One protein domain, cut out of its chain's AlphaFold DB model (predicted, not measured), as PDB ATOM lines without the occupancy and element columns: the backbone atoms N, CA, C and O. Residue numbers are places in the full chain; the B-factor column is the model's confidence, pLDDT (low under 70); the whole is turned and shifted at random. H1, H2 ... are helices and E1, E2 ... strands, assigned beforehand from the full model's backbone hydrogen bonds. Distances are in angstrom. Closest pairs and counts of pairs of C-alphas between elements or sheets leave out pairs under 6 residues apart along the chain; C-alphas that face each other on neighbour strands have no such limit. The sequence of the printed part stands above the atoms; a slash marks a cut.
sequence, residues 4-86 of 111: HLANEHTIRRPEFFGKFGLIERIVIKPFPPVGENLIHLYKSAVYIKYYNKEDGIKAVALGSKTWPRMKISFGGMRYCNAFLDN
ATOM      1  N   HIS A   4     132.954 138.658 113.148       82.00
ATOM      2  CA  HIS A   4     131.645 139.220 113.503       82.00
ATOM      3  C   HIS A   4     131.022 138.574 114.753       82.00
ATOM      4  O   HIS A   4     130.239 139.209 115.453       82.00
ATOM      5  N   LEU A   5     131.392 137.327 115.072       83.62
ATOM      6  CA  LEU A   5     130.968 136.659 116.307       83.62
ATOM      7  C   LEU A   5     131.944 136.909 117.464       83.62
ATOM      8  O   LEU A   5     131.617 136.639 118.617       83.62
ATOM      9  N   ALA A   6     133.153 137.386 117.172       84.75
ATOM     10  CA  ALA A   6     134.209 137.572 118.150       84.75
ATOM     11  C   ALA A   6     134.097 138.937 118.831       84.75
ATOM     12  O   ALA A   6     134.954 139.801 118.666       84.75
ATOM     13  N   ASN A   7     133.041 139.098 119.618       89.81
ATOM     14  CA  ASN A   7     132.876 140.209 120.543       89.81
ATOM     15  C   ASN A   7     132.520 139.673 121.935       89.81
ATOM     16  O   ASN A   7     132.036 138.547 122.084       89.81
ATOM     17  N   GLU A   8     132.783 140.480 122.957       89.12
ATOM     18  CA  GLU A   8     132.651 140.054 124.347       89.12
ATOM     19  C   GLU A   8     131.215 139.657 124.710       89.12
ATOM     20  O   GLU A   8     131.000 138.628 125.352       89.12
ATOM     21  N   HIS A   9     130.234 140.426 124.234       92.94
ATOM     22  CA  HIS A   9     128.824 140.186 124.507       92.94
ATOM     23  C   HIS A   9     128.378 138.814 123.984       92.94
ATOM     24  O   HIS A   9     127.831 138.018 124.741       92.94
ATOM     25  N   THR A  10     128.685 138.491 122.726       91.81
ATOM     26  CA  THR A  10     128.375 137.185 122.129       91.81
ATOM     27  C   THR A  10     129.082 136.046 122.861       91.81
ATOM     28  O   THR A  10     128.465 135.021 123.121       91.81
ATOM     29  N   ILE A  11     130.357 136.204 123.226       90.81
ATOM     30  CA  ILE A  11     131.132 135.138 123.886       90.81
ATOM     31  C   ILE A  11     130.573 134.817 125.280       90.81
ATOM     32  O   ILE A  11     130.512 133.643 125.653       90.81
ATOM     33  N   ARG A  12     130.149 135.840 126.035       93.12
ATOM     34  CA  ARG A  12     129.582 135.697 127.388       93.12
ATOM     35  C   ARG A  12     128.180 135.103 127.412       93.12
ATOM     36  O   ARG A  12     127.743 134.661 128.469       93.12
ATOM     37  N   ARG A  13     127.476 135.081 126.282       93.69
ATOM     38  CA  ARG A  13     126.124 134.529 126.224       93.69
ATOM     39  C   ARG A  13     126.101 133.017 126.503       93.69
ATOM     40  O   ARG A  13     127.039 132.311 126.105       93.69
ATOM     41  N   PRO A  14     125.024 132.497 127.121       92.25
ATOM     42  CA  PRO A  14     124.838 131.063 127.342       92.25
ATOM     43  C   PRO A  14     124.871 130.248 126.045       92.25
ATOM     44  O   PRO A  14     125.381 129.136 126.028       92.25
ATOM     45  N   GLU A  15     124.424 130.801 124.918       90.12
ATOM     46  CA  GLU A  15     124.454 130.081 123.635       90.12
ATOM     47  C   GLU A  15     125.891 129.809 123.138       90.12
ATOM     48  O   GLU A  15     126.108 128.942 122.288       90.12
ATOM     49  N   PHE A  16     126.883 130.519 123.690       90.75
ATOM     50  CA  PHE A  16     128.305 130.396 123.375       90.75
ATOM     51  C   PHE A  16     129.104 129.870 124.574       90.75
ATOM     52  O   PHE A  16     128.864 128.760 125.044       90.75
ATOM     53  N   PHE A  17     130.113 130.611 125.036       90.75
ATOM     54  CA  PHE A  17     131.046 130.152 126.061       90.75
ATOM     55  C   PHE A  17     130.541 130.434 127.481       90.75
ATOM     56  O   PHE A  17     131.005 129.793 128.420       90.75
ATOM     57  N   GLY A  18     129.528 131.292 127.638       91.81
ATOM     58  CA  GLY A  18     128.885 131.545 128.928       91.81
ATOM     59  C   GLY A  18     128.248 130.307 129.564       91.81
ATOM     60  O   GLY A  18     128.217 130.211 130.786       91.81
ATOM     61  N   LYS A  19     127.811 129.308 128.777       93.31
ATOM     62  CA  LYS A  19     127.221 128.070 129.333       93.31
ATOM     63  C   LYS A  19     128.180 127.223 130.158       93.31
ATOM     64  O   LYS A  19     127.725 126.350 130.888       93.31
ATOM     65  N   PHE A  20     129.489 127.392 129.984       90.62
ATOM     66  CA  PHE A  20     130.460 126.546 130.675       90.62
ATOM     67  C   PHE A  20     130.817 127.071 132.060       90.62
ATOM     68  O   PHE A  20     131.263 126.275 132.879       90.62
ATOM     69  N   GLY A  21     130.615 128.365 132.316       89.56
ATOM     70  CA  GLY A  21     130.895 128.996 133.597       89.56
ATOM     71  C   GLY A  21     131.063 130.508 133.486       89.56
ATOM     72  O   GLY A  21     131.014 131.089 132.398       89.56
ATOM     73  N   LEU A  22     131.303 131.148 134.631       90.69
ATOM     74  CA  LEU A  22     131.522 132.589 134.691       90.69
ATOM     75  C   LEU A  22     132.874 132.948 134.064       90.69
ATOM     76  O   LEU A  22     133.927 132.430 134.451       90.69
ATOM     77  N   ILE A  23     132.841 133.858 133.095       88.12
ATOM     78  CA  ILE A  23     134.034 134.322 132.390       88.12
ATOM     79  C   ILE A  23     134.634 135.514 133.140       88.12
ATOM     80  O   ILE A  23     133.987 136.547 133.291       88.12
ATOM     81  N   GLU A  24     135.886 135.389 133.562       84.69
ATOM     82  CA  GLU A  24     136.657 136.462 134.197       84.69
ATOM     83  C   GLU A  24     137.149 137.457 133.144       84.69
ATOM     84  O   GLU A  24     136.923 138.658 133.252       84.69
ATOM     85  N   ARG A  25     137.785 136.954 132.078       81.25
ATOM     86  CA  ARG A  25     138.436 137.802 131.075       81.25
ATOM     87  C   ARG A  25     138.323 137.230 129.672       81.25
ATOM     88  O   ARG A  25     138.490 136.027 129.464       81.25
ATOM     89  N   ILE A  26     138.120 138.119 128.702       84.12
ATOM     90  CA  ILE A  26     138.140 137.810 127.271       84.12
ATOM     91  C   ILE A  26     139.206 138.672 126.600       84.12
ATOM     92  O   ILE A  26     139.300 139.870 126.845       84.12
ATOM     93  N   VAL A  27     140.023 138.056 125.750       82.44
ATOM     94  CA  VAL A  27     140.968 138.756 124.876       82.44
ATOM     95  C   VAL A  27     140.716 138.312 123.444       82.44
ATOM     96  O   VAL A  27     140.696 137.116 123.145       82.44
ATOM     97  N   ILE A  28     140.536 139.278 122.547       83.62
ATOM     98  CA  ILE A  28     140.228 139.034 121.139       83.62
ATOM     99  C   ILE A  28     141.372 139.593 120.306       83.62
ATOM    100  O   ILE A  28     141.634 140.790 120.312       83.62
ATOM    101  N   LYS A  29     142.067 138.709 119.592       80.69
ATOM    102  CA  LYS A  29     143.142 139.070 118.673       80.69
ATOM    103  C   LYS A  29     142.671 138.835 117.237       80.69
ATOM    104  O   LYS A  29     142.618 137.672 116.819       80.69
ATOM    105  N   PRO A  30     142.304 139.883 116.484       77.00
ATOM    106  CA  PRO A  30     141.996 139.734 115.069       77.00
ATOM    107  C   PRO A  30     143.249 139.285 114.306       77.00
ATOM    108  O   PRO A  30     144.371 139.665 114.645       77.00
ATOM    109  N   PHE A  31     143.068 138.433 113.301       72.31
ATOM    110  CA  PHE A  31     144.114 138.134 112.329       72.31
ATOM    111  C   PHE A  31     144.018 139.133 111.172       72.31
ATOM    112  O   PHE A  31     142.900 139.467 110.769       72.31
ATOM    113  N   PRO A  32     145.158 139.589 110.624       62.47
ATOM    114  CA  PRO A  32     145.141 140.418 109.429       62.47
ATOM    115  C   PRO A  32     144.499 139.654 108.256       62.47
ATOM    116  O   PRO A  32     144.591 138.418 108.209       62.47
ATOM    117  N   PRO A  33     143.840 140.361 107.319       59.94
ATOM    118  CA  PRO A  33     143.357 139.750 106.087       59.94
ATOM    119  C   PRO A  33     144.530 139.126 105.340       59.94
ATOM    120  O   PRO A  33     145.582 139.743 105.195       59.94
ATOM    121  N   VAL A  34     144.346 137.906 104.846       56.00
ATOM    122  CA  VAL A  34     145.284 137.309 103.895       56.00
ATOM    123  C   VAL A  34     144.692 137.552 102.508       56.00
ATOM    124  O   VAL A  34     143.793 136.822 102.110       56.00
ATOM    125  N   GLY A  35     145.156 138.594 101.810       56.09
ATOM    126  CA  GLY A  35     144.727 138.960 100.449       56.09
ATOM    127  C   GLY A  35     143.522 139.915 100.367       56.09
ATOM    128  O   GLY A  35     142.646 139.903 101.232       56.09
ATOM    129  N   GLU A  36     143.480 140.733  99.306       56.34
ATOM    130  CA  GLU A  36     142.534 141.854  99.112       56.34
ATOM    131  C   GLU A  36     141.053 141.442  98.981       56.34
ATOM    132  O   GLU A  36     140.175 142.232  99.306       56.34
ATOM    133  N   ASN A  37     140.750 140.191  98.612       51.59
ATOM    134  CA  ASN A  37     139.378 139.743  98.306       51.59
ATOM    135  C   ASN A  37     138.766 138.751  99.314       51.59
ATOM    136  O   ASN A  37     137.774 138.089  99.013       51.59
ATOM    137  N   LEU A  38     139.328 138.612 100.520       54.84
ATOM    138  CA  LEU A  38     138.923 137.568 101.477       54.84
ATOM    139  C   LEU A  38     138.340 138.129 102.786       54.84
ATOM    140  O   LEU A  38     138.600 137.613 103.874       54.84
ATOM    141  N   ILE A  39     137.475 139.142 102.675       51.62
ATOM    142  CA  ILE A  39     136.746 139.755 103.802       51.62
ATOM    143  C   ILE A  39     135.956 138.703 104.610       51.62
ATOM    144  O   ILE A  39     135.944 138.697 105.839       51.62
ATOM    145  N   HIS A  40     135.371 137.704 103.951       51.62
ATOM    146  CA  HIS A  40     134.637 136.630 104.637       51.62
ATOM    147  C   HIS A  40     135.533 135.644 105.419       51.62
ATOM    148  O   HIS A  40     135.029 134.804 106.166       51.62
ATOM    149  N   LEU A  41     136.860 135.748 105.295       56.75
ATOM    150  CA  LEU A  41     137.837 134.932 106.020       56.75
ATOM    151  C   LEU A  41     138.479 135.662 107.203       56.75
ATOM    152  O   LEU A  41     139.366 135.077 107.834       56.75
ATOM    153  N   TYR A  42     138.016 136.872 107.557       67.81
ATOM    154  CA  TYR A  42     138.449 137.549 108.780       67.81
ATOM    155  C   TYR A  42     138.177 136.666 110.002       67.81
ATOM    156  O   TYR A  42     137.039 136.401 110.412       67.81
ATOM    157  N   LYS A  43     139.269 136.183 110.586       71.88
ATOM    158  CA  LYS A  43     139.277 135.312 111.757       71.88
ATOM    159  C   LYS A  43     139.860 136.077 112.928       71.88
ATOM    160  O   LYS A  43     140.709 136.945 112.770       71.88
ATOM    161  N   SER A  44     139.477 135.666 114.121       79.94
ATOM    162  CA  SER A  44     140.121 136.081 115.359       79.94
ATOM    163  C   SER A  44     140.520 134.871 116.198       79.94
ATOM    164  O   SER A  44     139.881 133.805 116.169       79.94
ATOM    165  N   ALA A  45     141.607 135.038 116.947       80.62
ATOM    166  CA  ALA A  45     141.912 134.217 118.101       80.62
ATOM    167  C   ALA A  45     141.202 134.821 119.314       80.62
ATOM    168  O   ALA A  45     141.419 135.981 119.650       80.62
ATOM    169  N   VAL A  46     140.359 134.019 119.956       85.75
ATOM    170  CA  VAL A  46     139.671 134.391 121.190       85.75
ATOM    171  C   VAL A  46     140.287 133.597 122.323       85.75
ATOM    172  O   VAL A  46     140.475 132.383 122.219       85.75
ATOM    173  N   TYR A  47     140.604 134.309 123.386       85.25
ATOM    174  CA  TYR A  47     141.174 133.784 124.601       85.25
ATOM    175  C   TYR A  47     140.203 134.055 125.740       85.25
ATOM    176  O   TYR A  47     139.760 135.189 125.914       85.25
ATOM    177  N   ILE A  48     139.869 133.015 126.496       86.69
ATOM    178  CA  ILE A  48     138.869 133.076 127.561       86.69
ATOM    179  C   ILE A  48     139.516 132.559 128.838       86.69
ATOM    180  O   ILE A  48     140.106 131.473 128.847       86.69
ATOM    181  N   LYS A  49     139.408 133.346 129.904       83.06
ATOM    182  CA  LYS A  49     139.754 132.955 131.266       83.06
ATOM    183  C   LYS A  49     138.456 132.855 132.058       83.06
ATOM    184  O   LYS A  49     137.713 133.831 132.133       83.06
ATOM    185  N   TYR A  50     138.173 131.673 132.590       86.25
ATOM    186  CA  TYR A  50     137.068 131.457 133.523       86.25
ATOM    187  C   TYR A  50     137.547 131.698 134.951       86.25
ATOM    188  O   TYR A  50     138.739 131.550 135.219       86.25
ATOM    189  N   TYR A  51     136.613 132.009 135.850       83.56
ATOM    190  CA  TYR A  51     136.899 132.073 137.285       83.56
ATOM    191  C   TYR A  51     137.347 130.711 137.830       83.56
ATOM    192  O   TYR A  51     138.327 130.634 138.564       83.56
ATOM    193  N   ASN A  52     136.670 129.634 137.414       82.12
ATOM    194  CA  ASN A  52     137.003 128.271 137.820       82.12
ATOM    195  C   ASN A  52     137.758 127.536 136.712       82.12
ATOM    196  O   ASN A  52     137.417 127.616 135.526       82.12
ATOM    197  N   LYS A  53     138.761 126.749 137.099       80.19
ATOM    198  CA  LYS A  53     139.554 125.946 136.159       80.19
ATOM    199  C   LYS A  53     138.706 124.847 135.513       80.19
ATOM    200  O   LYS A  53     138.862 124.563 134.325       80.19
ATOM    201  N   GLU A  54     137.797 124.260 136.280       83.44
ATOM    202  CA  GLU A  54     136.910 123.161 135.894       83.44
ATOM    203  C   GLU A  54     135.998 123.574 134.736       83.44
ATOM    204  O   GLU A  54     135.761 122.791 133.814       83.44
ATOM    205  N   ASP A  55     135.553 124.830 134.728       85.00
ATOM    206  CA  ASP A  55     134.714 125.399 133.673       85.00
ATOM    207  C   ASP A  55     135.500 125.564 132.365       85.00
ATOM    208  O   ASP A  55     134.998 125.253 131.282       85.00
ATOM    209  N   GLY A  56     136.788 125.912 132.460       84.06
ATOM    210  CA  GLY A  56     137.711 125.868 131.326       84.06
ATOM    211  C   GLY A  56     137.880 124.457 130.757       84.06
ATOM    212  O   GLY A  56     137.892 124.281 129.536       84.06
ATOM    213  N   ILE A  57     137.945 123.436 131.621       84.31
ATOM    214  CA  ILE A  57     138.037 122.033 131.193       84.31
ATOM    215  C   ILE A  57     136.773 121.593 130.459       84.31
ATOM    216  O   ILE A  57     136.865 121.048 129.351       84.31
ATOM    217  N   LYS A  58     135.595 121.896 131.015       88.44
ATOM    218  CA  LYS A  58     134.306 121.646 130.356       88.44
ATOM    219  C   LYS A  58     134.234 122.355 129.006       88.44
ATOM    220  O   LYS A  58     133.859 121.730 128.014       88.44
ATOM    221  N   ALA A  59     134.642 123.624 128.940       88.19
ATOM    222  CA  ALA A  59     134.616 124.415 127.713       88.19
ATOM    223  C   ALA A  59     135.475 123.801 126.598       88.19
ATOM    224  O   ALA A  59     135.049 123.768 125.445       88.19
ATOM    225  N   VAL A  60     136.658 123.273 126.920       86.88
ATOM    226  CA  VAL A  60     137.517 122.602 125.934       86.88
ATOM    227  C   VAL A  60     136.909 121.274 125.477       86.88
ATOM    228  O   VAL A  60     136.812 121.029 124.271       86.88
ATOM    229  N   ALA A  61     136.459 120.439 126.417       87.31
ATOM    230  CA  ALA A  61     135.937 119.105 126.128       87.31
ATOM    231  C   ALA A  61     134.604 119.134 125.357       87.31
ATOM    232  O   ALA A  61     134.425 118.412 124.376       87.31
ATOM    233  N   LEU A  62     133.664 119.980 125.785       89.88
ATOM    234  CA  LEU A  62     132.319 120.077 125.213       89.88
ATOM    235  C   LEU A  62     132.237 121.102 124.083       89.88
ATOM    236  O   LEU A  62     131.483 120.912 123.127       89.88
ATOM    237  N   GLY A  63     133.018 122.179 124.155       86.62
ATOM    238  CA  GLY A  63     133.068 123.183 123.098       86.62
ATOM    239  C   GLY A  63     133.606 122.599 121.798       86.62
ATOM    240  O   GLY A  63     133.023 122.846 120.748       86.62
ATOM    241  N   SER A  64     134.640 121.752 121.861       81.38
ATOM    242  CA  SER A  64     135.172 121.072 120.668       81.38
ATOM    243  C   SER A  64     134.134 120.166 119.992       81.38
ATOM    244  O   SER A  64     134.166 120.006 118.777       81.38
ATOM    245  N   LYS A  65     133.184 119.609 120.761       86.31
ATOM    246  CA  LYS A  65     132.045 118.843 120.229       86.31
ATOM    247  C   LYS A  65     130.941 119.748 119.674       86.31
ATOM    248  O   LYS A  65     130.376 119.443 118.634       86.31
ATOM    249  N   THR A  66     130.645 120.856 120.359       87.25
ATOM    250  CA  THR A  66     129.590 121.810 119.961       87.25
ATOM    251  C   THR A  66     129.964 122.550 118.673       87.25
ATOM    252  O   THR A  66     129.133 122.742 117.792       87.25
ATOM    253  N   TRP A  67     131.228 122.960 118.549       85.56
ATOM    254  CA  TRP A  67     131.742 123.711 117.408       85.56
ATOM    255  C   TRP A  67     132.938 122.974 116.796       85.56
ATOM    256  O   TRP A  67     134.071 123.431 116.923       85.56
ATOM    257  N   PRO A  68     132.717 121.858 116.076       80.12
ATOM    258  CA  PRO A  68     133.794 120.999 115.566       80.12
ATOM    259  C   PRO A  68     134.719 121.702 114.565       80.12
ATOM    260  O   PRO A  68     135.863 121.309 114.356       80.12
ATOM    261  N   ARG A  69     134.242 122.790 113.955       81.12
ATOM    262  CA  ARG A  69     135.015 123.619 113.024       81.12
ATOM    263  C   ARG A  69     135.799 124.742 113.732       81.12
ATOM    264  O   ARG A  69     136.469 125.558 113.095       81.12
ATOM    265  N   MET A  70     135.714 124.807 115.060       81.44
ATOM    266  CA  MET A  70     136.498 125.671 115.935       81.44
ATOM    267  C   MET A  70     137.463 124.806 116.744       81.44
ATOM    268  O   MET A  70     137.055 123.960 117.528       81.44
ATOM    269  N   LYS A  71     138.768 125.044 116.611       82.12
ATOM    270  CA  LYS A  71     139.746 124.361 117.463       82.12
ATOM    271  C   LYS A  71     139.726 124.953 118.879       82.12
ATOM    272  O   LYS A  71     140.138 126.078 119.102       82.12
ATOM    273  N   ILE A  72     139.268 124.216 119.870       85.38
ATOM    274  CA  ILE A  72     139.272 124.698 121.250       85.38
ATOM    275  C   ILE A  72     140.282 123.826 121.990       85.38
ATOM    276  O   ILE A  72     140.227 122.606 121.932       85.38
ATOM    277  N   SER A  73     141.295 124.438 122.591       81.94
ATOM    278  CA  SER A  73     142.361 123.714 123.297       81.94
ATOM    279  C   SER A  73     142.880 124.560 124.437       81.94
ATOM    280  O   SER A  73     142.662 125.762 124.394       81.94
ATOM    281  N   PHE A  74     143.583 123.994 125.419       75.62
ATOM    282  CA  PHE A  74     144.130 124.806 126.501       75.62
ATOM    283  C   PHE A  74     145.276 125.695 126.041       75.62
ATOM    284  O   PHE A  74     146.139 125.278 125.265       75.62
ATOM    285  N   GLY A  75     145.296 126.936 126.520       62.19
ATOM    286  CA  GLY A  75     146.433 127.819 126.324       62.19
ATOM    287  C   GLY A  75     147.540 127.401 127.263       62.19
ATOM    288  O   GLY A  75     147.402 127.468 128.476       62.19
ATOM    289  N   GLY A  76     148.654 126.943 126.695       51.31
ATOM    290  CA  GLY A  76     149.901 126.945 127.444       51.31
ATOM    291  C   GLY A  76     150.255 128.389 127.788       51.31
ATOM    292  O   GLY A  76     150.117 129.256 126.910       51.31
ATOM    293  N   MET A  77     150.707 128.623 129.024       48.28
ATOM    294  CA  MET A  77     151.338 129.885 129.406       48.28
ATOM    295  C   MET A  77     152.389 130.204 128.346       48.28
ATOM    296  O   MET A  77     153.269 129.396 128.049       48.28
ATOM    297  N   ARG A  78     152.238 131.348 127.689       51.66
ATOM    298  CA  ARG A  78     153.340 131.936 126.944       51.66
ATOM    299  C   ARG A  78     153.760 133.127 127.766       51.66
ATOM    300  O   ARG A  78     153.091 134.156 127.730       51.66
ATOM    301  N   TYR A  79     154.822 132.928 128.535       48.72
ATOM    302  CA  TYR A  79     155.553 134.024 129.136       48.72
ATOM    303  C   TYR A  79     155.888 135.017 128.020       48.72
ATOM    304  O   TYR A  79     156.343 134.619 126.944       48.72
ATOM    305  N   CYS A  80     155.556 136.289 128.219       54.56
ATOM    306  CA  CYS A  80     156.077 137.324 127.339       54.56
ATOM    307  C   CYS A  80     157.576 137.488 127.614       54.56
ATOM    308  O   CYS A  80     158.032 137.159 128.709       54.56
ATOM    309  N   ASN A  81     158.330 138.016 126.650       60.75
ATOM    310  CA  ASN A  81     159.767 138.241 126.834       60.75
ATOM    311  C   ASN A  81     160.038 139.098 128.077       60.75
ATOM    312  O   ASN A  81     160.863 138.716 128.883       60.75
ATOM    313  N   ALA A  82     159.222 140.127 128.342       58.41
ATOM    314  CA  ALA A  82     159.336 140.921 129.568       58.41
ATOM    315  C   ALA A  82     159.239 140.078 130.856       58.41
ATOM    316  O   ALA A  82     160.017 140.295 131.771       58.41
ATOM    317  N   PHE A  83     158.341 139.085 130.919       56.62
ATOM    318  CA  PHE A  83     158.277 138.169 132.064       56.62
ATOM    319  C   PHE A  83     159.536 137.295 132.163       56.62
ATOM    320  O   PHE A  83     160.018 137.058 133.263       56.62
ATOM    321  N   LEU A  84     160.066 136.822 131.030       61.88
ATOM    322  CA  LEU A  84     161.307 136.038 130.991       61.88
ATOM    323  C   LEU A  84     162.530 136.872 131.397       61.88
ATOM    324  O   LEU A  84     163.418 136.362 132.069       61.88
ATOM    325  N   ASP A  85     162.523 138.156 131.050       71.44
ATOM    326  CA  ASP A  85     163.569 139.131 131.356       71.44
ATOM    327  C   ASP A  85     163.383 139.769 132.748       71.44
ATOM    328  O   ASP A  85     164.063 140.733 133.095       71.44
ATOM    329  N   ASN A  86     162.450 139.249 133.557       64.88
ATOM    330  CA  ASN A  86     162.134 139.726 134.906       64.88
ATOM    331  C   ASN A  86     161.705 141.211 134.968       64.88
ATOM    332  O   ASN A  86     161.844 141.879 135.993       64.88
TER     333      ASN A  86
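Overview. This is residues 4 to 86 of the 111 residues of an uncharacterized protein of Trichinella nativa (UniProt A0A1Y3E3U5). A long two-stranded hairpin, E1 and E2, meets the small helix H1 at E1 and the longer helix H2 at E2, while residues 76 to 86, holding the short H3, stick out as a tail. The 83 printed residues run H1 E1 E2 H2 H3, a mixed class with under half in named elements. The whole is only just loose, close to compact, with radius of gyration of the C-alphas 14.6 A, and flat, spanning 41 by 41 by 21 A.

Along the chain. E1, residues 23 to 30, spans 19.8 A; E2, 44 to 50, 19.0 A. H2, 53 to 66, spans 19.5 A. H1 is 8 to 12, from C-alpha 8 at (132.651, 140.054, 124.347); H3 is 81 to 84, to C-alpha 84 at (161.307, 136.038, 130.991).

Arrangement. E1 and E2 are antiparallel at 168 degrees; N 27 and O 47 are 2.9 A apart, within hydrogen-bond range. H1 and E1 have 2 pairs of C-alphas within 8 A, the closest those of Glu 8 and Ile 26, 6.6 A apart. E2 and H2 have 2 pairs of C-alphas within 8 A, the closest those of Tyr 50 and Gly 56, 6.0 A apart. H1 and H2 are apart. Every O i to N i+4 pair is within range in H1, 9 of 10 in H2; H3 is too short for one.

Size, cuts and confidence. The printed part has no cut. Links E1 to E2 and H2 to H3 are long. Confidence is under 70 at residues 32 to 42, 75 to 84 and 86.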